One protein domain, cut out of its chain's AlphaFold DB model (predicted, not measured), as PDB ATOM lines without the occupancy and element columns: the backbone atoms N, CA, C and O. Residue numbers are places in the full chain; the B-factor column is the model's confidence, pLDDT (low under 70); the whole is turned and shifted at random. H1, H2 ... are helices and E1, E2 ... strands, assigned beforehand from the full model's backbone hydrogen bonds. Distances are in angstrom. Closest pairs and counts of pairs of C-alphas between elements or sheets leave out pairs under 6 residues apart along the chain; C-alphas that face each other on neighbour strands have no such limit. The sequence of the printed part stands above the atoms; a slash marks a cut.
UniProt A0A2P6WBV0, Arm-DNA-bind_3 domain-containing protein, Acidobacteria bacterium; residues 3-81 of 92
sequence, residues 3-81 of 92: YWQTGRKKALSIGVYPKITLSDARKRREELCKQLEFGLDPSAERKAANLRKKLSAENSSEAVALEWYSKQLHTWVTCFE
ATOM      1  N   TYR A   3     -49.010   0.076   0.689       90.38
ATOM      2  CA  TYR A   3     -48.619   1.358   0.103       90.38
ATOM      3  C   TYR A   3     -49.858   2.146  -0.324       90.38
ATOM      4  O   TYR A   3     -50.946   1.580  -0.465       90.38
ATOM      5  N   TRP A   4     -49.695   3.452  -0.500       87.69
ATOM      6  CA  TRP A   4     -50.730   4.335  -1.023       87.69
ATOM      7  C   TRP A   4     -50.362   4.740  -2.437       87.69
ATOM      8  O   TRP A   4     -49.216   5.083  -2.710       87.69
ATOM      9  N   GLN A   5     -51.334   4.685  -3.336       84.50
ATOM     10  CA  GLN A   5     -51.168   5.164  -4.696       84.50
ATOM     11  C   GLN A   5     -52.491   5.759  -5.159       84.50
ATOM     12  O   GLN A   5     -53.536   5.139  -4.954       84.50
ATOM     13  N   THR A   6     -52.451   6.968  -5.730       85.50
ATOM     14  CA  THR A   6     -53.650   7.667  -6.236       85.50
ATOM     15  C   THR A   6     -54.801   7.706  -5.216       85.50
ATOM     16  O   THR A   6     -55.957   7.436  -5.535       85.50
ATOM     17  N   GLY A   7     -54.479   7.973  -3.944       87.44
ATOM     18  CA  GLY A   7     -55.459   8.048  -2.851       87.44
ATOM     19  C   GLY A   7     -56.077   6.707  -2.435       87.44
ATOM     20  O   GLY A   7     -56.947   6.674  -1.570       87.44
ATOM     21  N   ARG A   8     -55.630   5.583  -3.010       89.00
ATOM     22  CA  ARG A   8     -56.108   4.237  -2.676       89.00
ATOM     23  C   ARG A   8     -55.021   3.437  -1.971       89.00
ATOM     24  O   ARG A   8     -53.858   3.416  -2.381       89.00
ATOM     25  N   LYS A   9     -55.416   2.721  -0.919       89.94
ATOM     26  CA  LYS A   9     -54.543   1.792  -0.199       89.94
ATOM     27  C   LYS A   9     -54.420   0.492  -0.991       89.94
ATOM     28  O   LYS A   9     -55.412  -0.196  -1.219       89.94
ATOM     29  N   LYS A  10     -53.197   0.131  -1.370       90.44
ATOM     30  CA  LYS A  10     -52.869  -1.119  -2.058       90.44
ATOM     31  C   LYS A  10     -51.983  -2.002  -1.179       90.44
ATOM     32  O   LYS A  10     -51.277  -1.538  -0.278       90.44
ATOM     33  N   ALA A  11     -52.045  -3.306  -1.423       90.62
ATOM     34  CA  ALA A  11     -51.210  -4.295  -0.758       90.62
ATOM     35  C   ALA A  11     -50.557  -5.206  -1.799       90.62
ATOM     36  O   ALA A  11     -51.212  -5.650  -2.738       90.62
ATOM     37  N   LEU A  12     -49.268  -5.489  -1.611       89.75
ATOM     38  CA  LEU A  12     -48.488  -6.363  -2.481       89.75
ATOM     39  C   LEU A  12     -47.734  -7.418  -1.670       89.75
ATOM     40  O   LEU A  12     -47.056  -7.100  -0.685       89.75
ATOM     41  N   SER A  13     -47.827  -8.672  -2.111       90.31
ATOM     42  CA  SER A  13     -47.094  -9.808  -1.542       90.31
ATOM     43  C   SER A  13     -45.709  -9.930  -2.187       90.31
ATOM     44  O   SER A  13     -45.598 -10.031  -3.408       90.31
ATOM     45  N   ILE A  14     -44.640  -9.919  -1.386       89.31
ATOM     46  CA  ILE A  14     -43.247  -9.998  -1.873       89.31
ATOM     47  C   ILE A  14     -42.834 -11.451  -2.168       89.31
ATOM     48  O   ILE A  14     -42.060 -11.710  -3.090       89.31
ATOM     49  N   GLY A  15     -43.402 -12.395  -1.419       87.88
ATOM     50  CA  GLY A  15     -43.230 -13.833  -1.583       87.88
ATOM     51  C   GLY A  15     -43.735 -14.576  -0.349       87.88
ATOM     52  O   GLY A  15     -44.275 -13.958   0.570       87.88
ATOM     53  N   VAL A  16     -43.574 -15.897  -0.356       92.06
ATOM     54  CA  VAL A  16     -44.025 -16.802   0.708       92.06
ATOM     55  C   VAL A  16     -42.794 -17.418   1.372       92.06
ATOM     56  O   VAL A  16     -41.925 -17.941   0.679       92.06
ATOM     57  N   TYR A  17     -42.698 -17.347   2.698       84.50
ATOM     58  CA  TYR A  17     -41.674 -18.061   3.468       84.50
ATOM     59  C   TYR A  17     -41.981 -19.572   3.461       84.50
ATOM     60  O   TYR A  17     -43.158 -19.921   3.526       84.50
ATOM     61  N   PRO A  18     -40.996 -20.488   3.380       91.44
ATOM     62  CA  PRO A  18     -39.541 -20.290   3.355       91.44
ATOM     63  C   PRO A  18     -38.929 -20.154   1.950       91.44
ATOM     64  O   PRO A  18     -37.712 -20.085   1.824       91.44
ATOM     65  N   LYS A  19     -39.736 -20.078   0.878       91.44
ATOM     66  CA  LYS A  19     -39.223 -19.944  -0.504       91.44
ATOM     67  C   LYS A  19     -38.388 -18.680  -0.732       91.44
ATOM     68  O   LYS A  19     -37.660 -18.605  -1.716       91.44
ATOM     69  N   ILE A  20     -38.542 -17.671   0.122       92.31
ATOM     70  CA  ILE A  20     -37.738 -16.451   0.102       92.31
ATOM     71  C   ILE A  20     -37.037 -16.270   1.442       92.31
ATOM     72  O   ILE A  20     -37.644 -16.459   2.499       92.31
ATOM     73  N   THR A  21     -35.773 -15.855   1.395       94.88
ATOM     74  CA  THR A  21     -35.051 -15.458   2.603       94.88
ATOM     75  C   THR A  21     -35.534 -14.088   3.082       94.88
ATOM     76  O   THR A  21     -36.075 -13.284   2.314       94.88
ATOM     77  N   LEU A  22     -35.317 -13.786   4.363       91.69
ATOM     78  CA  LEU A  22     -35.638 -12.469   4.921       91.69
ATOM     79  C   LEU A  22     -34.836 -11.348   4.230       91.69
ATOM     80  O   LEU A  22     -35.352 -10.248   4.034       91.69
ATOM     81  N   SER A  23     -33.589 -11.640   3.846       94.81
ATOM     82  CA  SER A  23     -32.710 -10.715   3.122       94.81
ATOM     83  C   SER A  23     -33.294 -10.358   1.754       94.81
ATOM     84  O   SER A  23     -33.477  -9.180   1.443       94.81
ATOM     85  N   ASP A  24     -33.714 -11.360   0.979       94.38
ATOM     86  CA  ASP A  24     -34.323 -11.132  -0.336       94.38
ATOM     87  C   ASP A  24     -35.662 -10.399  -0.232       94.38
ATOM     88  O   ASP A  24     -35.992  -9.567  -1.077       94.38
ATOM     89  N   ALA A  25     -36.432 -10.666   0.827       93.25
ATOM     90  CA  ALA A  25     -37.672  -9.947   1.090       93.25
ATOM     91  C   ALA A  25     -37.436  -8.437   1.286       93.25
ATOM     92  O   ALA A  25     -38.240  -7.628   0.817       93.25
ATOM     93  N   ARG A  26     -36.339  -8.058   1.961       94.44
ATOM     94  CA  ARG A  26     -35.942  -6.653   2.166       94.44
ATOM     95  C   ARG A  26     -35.480  -6.005   0.865       94.44
ATOM     96  O   ARG A  26     -36.021  -4.962   0.514       94.44
ATOM     97  N   LYS A  27     -34.605  -6.667   0.103       95.06
ATOM     98  CA  LYS A  27     -34.143  -6.171  -1.208       95.06
ATOM     99  C   LYS A  27     -35.307  -5.894  -2.157       95.06
ATOM    100  O   LYS A  27     -35.452  -4.789  -2.666       95.06
ATOM    101  N   ARG A  28     -36.227  -6.855  -2.294       92.56
ATOM    102  CA  ARG A  28     -37.430  -6.679  -3.121       92.56
ATOM    103  C   ARG A  28     -38.313  -5.542  -2.624       92.56
ATOM    104  O   ARG A  28     -38.911  -4.842  -3.425       92.56
ATOM    105  N   ARG A  29     -38.432  -5.339  -1.309       93.25
ATOM    106  CA  ARG A  29     -39.173  -4.189  -0.770       93.25
ATOM    107  C   ARG A  29     -38.532  -2.872  -1.211       93.25
ATOM    108  O   ARG A  29     -39.264  -1.979  -1.620       93.25
ATOM    109  N   GLU A  30     -37.213  -2.754  -1.125       93.88
ATOM    110  CA  GLU A  30     -36.479  -1.551  -1.535       93.88
ATOM    111  C   GLU A  30     -36.624  -1.278  -3.036       93.88
ATOM    112  O   GLU A  30     -36.890  -0.147  -3.426       93.88
ATOM    113  N   GLU A  31     -36.541  -2.310  -3.876       92.12
ATOM    114  CA  GLU A  31     -36.801  -2.208  -5.319       92.12
ATOM    115  C   GLU A  31     -38.208  -1.667  -5.611       92.12
ATOM    116  O   GLU A  31     -38.375  -0.764  -6.429       92.12
ATOM    117  N   LEU A  32     -39.223  -2.177  -4.906       91.62
ATOM    118  CA  LEU A  32     -40.606  -1.719  -5.053       91.62
ATOM    119  C   LEU A  32     -40.788  -0.278  -4.547       91.62
ATOM    120  O   LEU A  32     -41.558   0.472  -5.139       91.62
ATOM    121  N   CYS A  33     -40.090   0.123  -3.477       90.25
ATOM    122  CA  CYS A  33     -40.072   1.519  -3.026       90.25
ATOM    123  C   CYS A  33     -39.484   2.437  -4.104       90.25
ATOM    124  O   CYS A  33     -40.114   3.433  -4.439       90.25
ATOM    125  N   LYS A  34     -38.351   2.060  -4.708       92.38
ATOM    126  CA  LYS A  34     -37.747   2.819  -5.814       92.38
ATOM    127  C   LYS A  34     -38.716   2.956  -6.986       92.38
ATOM    128  O   LYS A  34     -38.904   4.044  -7.510       92.38
ATOM    129  N   GLN A  35     -39.396   1.875  -7.374       89.94
ATOM    130  CA  GLN A  35     -40.417   1.932  -8.430       89.94
ATOM    131  C   GLN A  35     -41.544   2.921  -8.102       89.94
ATOM    132  O   GLN A  35     -41.966   3.669  -8.981       89.94
ATOM    133  N   LEU A  36     -41.993   2.963  -6.844       89.69
ATOM    134  CA  LEU A  36     -42.997   3.929  -6.395       89.69
ATOM    135  C   LEU A  36     -42.483   5.373  -6.441       89.69
ATOM    136  O   LEU A  36     -43.249   6.258  -6.815       89.69
ATOM    137  N   GLU A  37     -41.212   5.613  -6.106       89.31
ATOM    138  CA  GLU A  37     -40.568   6.933  -6.219       89.31
ATOM    139  C   GLU A  37     -40.518   7.415  -7.675       89.31
ATOM    140  O   GLU A  37     -40.797   8.579  -7.949       89.31
ATOM    141  N   PHE A  38     -40.270   6.507  -8.622       88.00
ATOM    142  CA  PHE A  38     -40.355   6.785 -10.061       88.00
ATOM    143  C   PHE A  38     -41.799   6.877 -10.595       88.00
ATOM    144  O   PHE A  38     -42.004   7.032 -11.798       88.00
ATOM    145  N   GLY A  39     -42.816   6.759  -9.735       85.31
ATOM    146  CA  GLY A  39     -44.228   6.836 -10.119       85.31
ATOM    147  C   GLY A  39     -44.781   5.585 -10.813       85.31
ATOM    148  O   GLY A  39     -45.929   5.592 -11.262       85.31
ATOM    149  N   LEU A  40     -44.017   4.492 -10.882       85.38
ATOM    150  CA  LEU A  40     -44.457   3.221 -11.462       85.38
ATOM    151  C   LEU A  40     -45.300   2.427 -10.450       85.38
ATOM    152  O   LEU A  40     -44.909   2.266  -9.297       85.38
ATOM    153  N   ASP A  41     -46.456   1.890 -10.874       87.50
ATOM    154  CA  ASP A  41     -47.239   0.953 -10.048       87.50
ATOM    155  C   ASP A  41     -46.601  -0.445 -10.075       87.50
ATOM    156  O   ASP A  41     -46.653  -1.119 -11.111       87.50
ATOM    157  N   PRO A  42     -46.089  -0.957  -8.942       88.56
ATOM    158  CA  PRO A  42     -45.457  -2.270  -8.915       88.56
ATOM    159  C   PRO A  42     -46.418  -3.427  -9.237       88.56
ATOM    160  O   PRO A  42     -45.999  -4.495  -9.688       88.56
ATOM    161  N   SER A  43     -47.725  -3.235  -9.019       86.56
ATOM    162  CA  SER A  43     -48.751  -4.212  -9.402       86.56
ATOM    163  C   SER A  43     -48.879  -4.329 -10.922       86.56
ATOM    164  O   SER A  43     -48.985  -5.436 -11.457       86.56
ATOM    165  N   ALA A  44     -48.831  -3.191 -11.621       87.69
ATOM    166  CA  ALA A  44     -48.879  -3.143 -13.075       87.69
ATOM    167  C   ALA A  44     -47.604  -3.739 -13.682       87.69
ATOM    168  O   ALA A  44     -47.707  -4.588 -14.565       87.69
ATOM    169  N   GLU A  45     -46.428  -3.403 -13.142       88.94
ATOM    170  CA  GLU A  45     -45.158  -3.956 -13.628       88.94
ATOM    171  C   GLU A  45     -45.101  -5.477 -13.450       88.94
ATOM    172  O   GLU A  45     -44.703  -6.201 -14.360       88.94
ATOM    173  N   ARG A  46     -45.593  -6.009 -12.321       87.56
ATOM    174  CA  ARG A  46     -45.666  -7.464 -12.121       87.56
ATOM    175  C   ARG A  46     -46.591  -8.142 -13.140       87.56
ATOM    176  O   ARG A  46     -46.277  -9.234 -13.615       87.56
ATOM    177  N   LYS A  47     -47.720  -7.517 -13.494       88.44
ATOM    178  CA  LYS A  47     -48.615  -8.030 -14.547       88.44
ATOM    179  C   LYS A  47     -47.951  -7.966 -15.921       88.44
ATOM    180  O   LYS A  47     -47.978  -8.962 -16.638       88.44
ATOM    181  N   ALA A  48     -47.316  -6.843 -16.250       89.50
ATOM    182  CA  ALA A  48     -46.590  -6.659 -17.501       89.50
ATOM    183  C   ALA A  48     -45.459  -7.686 -17.644       89.50
ATOM    184  O   ALA A  48     -45.356  -8.340 -18.674       89.50
ATOM    185  N   ALA A  49     -44.674  -7.915 -16.589       89.12
ATOM    186  CA  ALA A  49     -43.627  -8.931 -16.571       89.12
ATOM    187  C   ALA A  49     -44.179 -10.347 -16.803       89.12
ATOM    188  O   ALA A  49     -43.595 -11.120 -17.559       89.12
ATOM    189  N   ASN A  50     -45.320 -10.692 -16.200       88.38
ATOM    190  CA  ASN A  50     -45.960 -11.989 -16.426       88.38
ATOM    191  C   ASN A  50     -46.477 -12.139 -17.863       88.38
ATOM    192  O   ASN A  50     -46.327 -13.209 -18.445       88.38
ATOM    193  N   LEU A  51     -47.056 -11.085 -18.445       89.75
ATOM    194  CA  LEU A  51     -47.491 -11.087 -19.844       89.75
ATOM    195  C   LEU A  51     -46.301 -11.200 -20.798       89.75
ATOM    196  O   LEU A  51     -46.325 -12.045 -21.682       89.75
ATOM    197  N   ARG A  52     -45.223 -10.438 -20.570       88.88
ATOM    198  CA  ARG A  52     -43.974 -10.537 -21.343       88.88
ATOM    199  C   ARG A  52     -43.409 -11.959 -21.318       88.88
ATOM    200  O   ARG A  52     -43.000 -12.458 -22.355       88.88
ATOM    201  N   LYS A  53     -43.434 -12.631 -20.160       87.00
ATOM    202  CA  LYS A  53     -43.009 -14.037 -20.046       87.00
ATOM    203  C   LYS A  53     -43.883 -14.987 -20.861       87.00
ATOM    204  O   LYS A  53     -43.341 -15.866 -21.517       87.00
ATOM    205  N   LYS A  54     -45.208 -14.810 -20.834       86.19
ATOM    206  CA  LYS A  54     -46.139 -15.619 -21.638       86.19
ATOM    207  C   LYS A  54     -45.925 -15.400 -23.132       86.19
ATOM    208  O   LYS A  54     -45.687 -16.360 -23.848       86.19
ATOM    209  N   LEU A  55     -45.882 -14.140 -23.562       84.88
ATOM    210  CA  LEU A  55     -45.619 -13.779 -24.955       84.88
ATOM    211  C   LEU A  55     -44.253 -14.282 -25.423       84.88
ATOM    212  O   LEU A  55     -44.130 -14.742 -26.546       84.88
ATOM    213  N   SER A  56     -43.219 -14.223 -24.582       82.12
ATOM    214  CA  SER A  56     -41.903 -14.771 -24.926       82.12
ATOM    215  C   SER A  56     -41.907 -16.296 -25.037       82.12
ATOM    216  O   SER A  56     -41.113 -16.831 -25.802       82.12
ATOM    217  N   ALA A  57     -42.747 -16.990 -24.268       79.06
ATOM    218  CA  ALA A  57     -42.896 -18.439 -24.370       79.06
ATOM    219  C   ALA A  57     -43.679 -18.828 -25.636       79.06
ATOM    220  O   ALA A  57     -43.277 -19.749 -26.343       79.06
ATOM    221  N   GLU A  58     -44.746 -18.092 -25.953       75.12
ATOM    222  CA  GLU A  58     -45.551 -18.266 -27.171       75.12
ATOM    223  C   GLU A  58     -44.751 -17.940 -28.440       75.12
ATOM    224  O   GLU A  58     -44.776 -18.703 -29.396       75.12
ATOM    225  N   ASN A  59     -43.961 -16.863 -28.428       73.69
ATOM    226  CA  ASN A  59     -43.067 -16.488 -29.529       73.69
ATOM    227  C   ASN A  59     -41.690 -17.167 -29.430       73.69
ATOM    228  O   ASN A  59     -40.708 -16.652 -29.973       73.69
ATOM    229  N   SER A  60     -41.575 -18.284 -28.704       80.00
ATOM    230  CA  SER A  60     -40.328 -19.044 -28.699       80.00
ATOM    231  C   SER A  60     -40.039 -19.528 -30.122       80.00
ATOM    232  O   SER A  60     -40.934 -19.964 -30.847       80.00
ATOM    233  N   SER A  61     -38.785 -19.406 -30.556       72.25
ATOM    234  CA  SER A  61     -38.363 -19.722 -31.927       72.25
ATOM    235  C   SER A  61     -38.737 -21.141 -32.356       72.25
ATOM    236  O   SER A  61     -38.965 -21.378 -33.537       72.25
ATOM    237  N   GLU A  62     -38.840 -22.065 -31.402       78.00
ATOM    238  CA  GLU A  62     -39.323 -23.427 -31.609       78.00
ATOM    239  C   GLU A  62     -40.800 -23.466 -32.029       78.00
ATOM    240  O   GLU A  62     -41.127 -24.103 -33.030       78.00
ATOM    241  N   ALA A  63     -41.683 -22.731 -31.343       78.88
ATOM    242  CA  ALA A  63     -43.096 -22.635 -31.713       78.88
ATOM    243  C   ALA A  63     -43.267 -22.031 -33.118       78.88
ATOM    244  O   ALA A  63     -43.986 -22.578 -33.954       78.88
ATOM    245  N   VAL A  64     -42.517 -20.963 -33.419       82.25
ATOM    246  CA  VAL A  64     -42.520 -20.326 -34.746       82.25
ATOM    247  C   VAL A  64     -41.987 -21.274 -35.829       82.25
ATOM    248  O   VAL A  64     -42.548 -21.341 -36.923       82.25
ATOM    249  N   ALA A  65     -40.928 -22.038 -35.539       82.25
ATOM    250  CA  ALA A  65     -40.349 -22.997 -36.477       82.25
ATOM    251  C   ALA A  65     -41.306 -24.156 -36.790       82.25
ATOM    252  O   ALA A  65     -41.423 -24.545 -37.951       82.25
ATOM    253  N   LEU A  66     -42.026 -24.677 -35.792       84.00
ATOM    254  CA  LEU A  66     -43.019 -25.739 -35.985       84.00
ATOM    255  C   LEU A  66     -44.230 -25.259 -36.794       84.00
ATOM    256  O   LEU A  66     -44.697 -25.970 -37.691       84.00
ATOM    257  N   GLU A  67     -44.718 -24.045 -36.522       84.19
ATOM    258  CA  GLU A  67     -45.785 -23.429 -37.315       84.19
ATOM    259  C   GLU A  67     -45.357 -23.216 -38.769       84.19
ATOM    260  O   GLU A  67     -46.120 -23.496 -39.697       84.19
ATOM    261  N   TRP A  68     -44.129 -22.734 -38.982       85.81
ATOM    262  CA  TRP A  68     -43.577 -22.545 -40.318       85.81
ATOM    263  C   TRP A  68     -43.415 -23.880 -41.051       85.81
ATOM    264  O   TRP A  68     -43.883 -24.013 -42.182       85.81
ATOM    265  N   TYR A  69     -42.833 -24.886 -40.396       83.62
ATOM    266  CA  TYR A  69     -42.638 -26.222 -40.960       83.62
ATOM    267  C   TYR A  69     -43.968 -26.855 -41.385       83.62
ATOM    268  O   TYR A  69     -44.102 -27.321 -42.515       83.62
ATOM    269  N   SER A  70     -44.994 -26.777 -40.533       84.81
ATOM    270  CA  SER A  70     -46.335 -27.287 -40.841       84.81
ATOM    271  C   SER A  70     -46.967 -26.596 -42.056       84.81
ATOM    272  O   SER A  70     -47.586 -27.257 -42.890       84.81
ATOM    273  N   LYS A  71     -46.778 -25.276 -42.205       83.50
ATOM    274  CA  LYS A  71     -47.246 -24.525 -43.386       83.50
ATOM    275  C   LYS A  71     -46.501 -24.937 -44.657       83.50
ATOM    276  O   LYS A  71     -47.121 -25.043 -45.712       83.50
ATOM    277  N   GLN A  72     -45.194 -25.189 -44.561       82.06
ATOM    278  CA  GLN A  72     -44.376 -25.590 -45.707       82.06
ATOM    279  C   GLN A  72     -44.665 -27.020 -46.182       82.06
ATOM    280  O   GLN A  72     -44.648 -27.268 -47.389       82.06
ATOM    281  N   LEU A  73     -45.005 -27.941 -45.273       77.06
ATOM    282  CA  LEU A  73     -45.373 -29.317 -45.629       77.06
ATOM    283  C   LEU A  73     -46.520 -29.367 -46.652       77.06
ATOM    284  O   LEU A  73     -46.434 -30.107 -47.628       77.06
ATOM    285  N   HIS A  74     -47.557 -28.542 -46.485       71.19
ATOM    286  CA  HIS A  74     -48.696 -28.513 -47.411       71.19
ATOM    287  C   HIS A  74     -48.299 -28.083 -48.837       71.19
ATOM    288  O   HIS A  74     -48.767 -28.660 -49.820       71.19
ATOM    289  N   THR A  75     -47.399 -27.105 -48.960       68.31
ATOM    290  CA  THR A  75     -46.875 -26.633 -50.254       68.31
ATOM    291  C   THR A  75     -45.861 -27.586 -50.884       68.31
ATOM    292  O   THR A  75     -45.765 -27.669 -52.106       68.31
ATOM    293  N   TRP A  76     -45.091 -28.318 -50.075       72.44
ATOM    294  CA  TRP A  76     -44.093 -29.255 -50.589       72.44
ATOM    295  C   TRP A  76     -44.738 -30.532 -51.129       72.44
ATOM    296  O   TRP A  76     -44.344 -30.998 -52.194       72.44
ATOM    297  N   VAL A  77     -45.774 -31.056 -50.465       60.41
ATOM    298  CA  VAL A  77     -46.482 -32.267 -50.921       60.41
ATOM    299  C   VAL A  77     -47.183 -32.039 -52.266       60.41
ATOM    300  O   VAL A  77     -47.131 -32.900 -53.138       60.41
ATOM    301  N   THR A  78     -47.750 -30.852 -52.493       58.97
ATOM    302  CA  THR A  78     -48.443 -30.515 -53.752       58.97
ATOM    303  C   THR A  78     -47.507 -30.335 -54.950       58.97
ATOM    304  O   THR A  78     -47.921 -30.549 -56.087       58.97
ATOM    305  N   CYS A  79     -46.235 -29.980 -54.738       52.84
ATOM    306  CA  CYS A  79     -45.281 -29.771 -55.832       52.84
ATOM    307  C   CYS A  79     -44.632 -31.078 -56.332       52.84
ATOM    308  O   CYS A  79     -44.252 -31.176 -57.501       52.84
ATOM    309  N   PHE A  80     -44.533 -32.109 -55.485       54.53
ATOM    310  CA  PHE A  80     -43.896 -33.380 -55.854       54.53
ATOM    311  C   PHE A  80     -44.785 -34.321 -56.687       54.53
ATOM    312  O   PHE A  80     -44.262 -35.228 -57.336       54.53
ATOM    313  N   GLU A  81     -46.099 -34.095 -56.745       39.69
ATOM    314  CA  GLU A  81     -47.040 -35.025 -57.392       39.69
ATOM    315  C   GLU A  81     -47.073 -34.930 -58.936       39.69
ATOM    316  O   GLU A  81     -47.565 -35.827 -59.614       39.69
TER     317      GLU A  81
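This is residues 3 to 81 of the 92 residues of the protein "Arm-DNA-bind_3 domain-containing protein" of Acidobacteria bacterium (UniProt A0A2P6WBV0). A long arm of helices H2 and H3, end to end, sticks out with residues 46 to 81 from a small head of helix H1 and strand hairpin E1 and E2. The 79 printed residues, mostly helix, run E1, E2, H1, H2, H3. The whole is extended: radius of gyration of the C-alphas 22.1 A, spans 68, 32 and 17 A.

Find C-alpha 3 at (-48.619, 1.358, 0.103), where E1, residues 3 to 5, begins; E2 is residues 8 to 11, H1 22 to 37, H2 42 to 58, and H3 61 to 81, 31.0 A from first to last C-alpha, with C-alpha 81 at (-47.040, -35.025, -57.392).

In the antiparallel hairpin, N 3 and O 10 are within hydrogen-bond range, 2.9 A. H1 and H2 only just touch, only at the corner, with 3 C-alpha pairs within 8 A, closest Leu 32 and Pro 42 at 6.2 A, about perpendicular at 77 degrees. H2 and H3 meet only through their link. Every O i to N i+4 pair is within range in H1 and H2, 12 of 17 in H3.

The printed part has no cut; pLDDT is under 70 at residues 75 and 77 to 81.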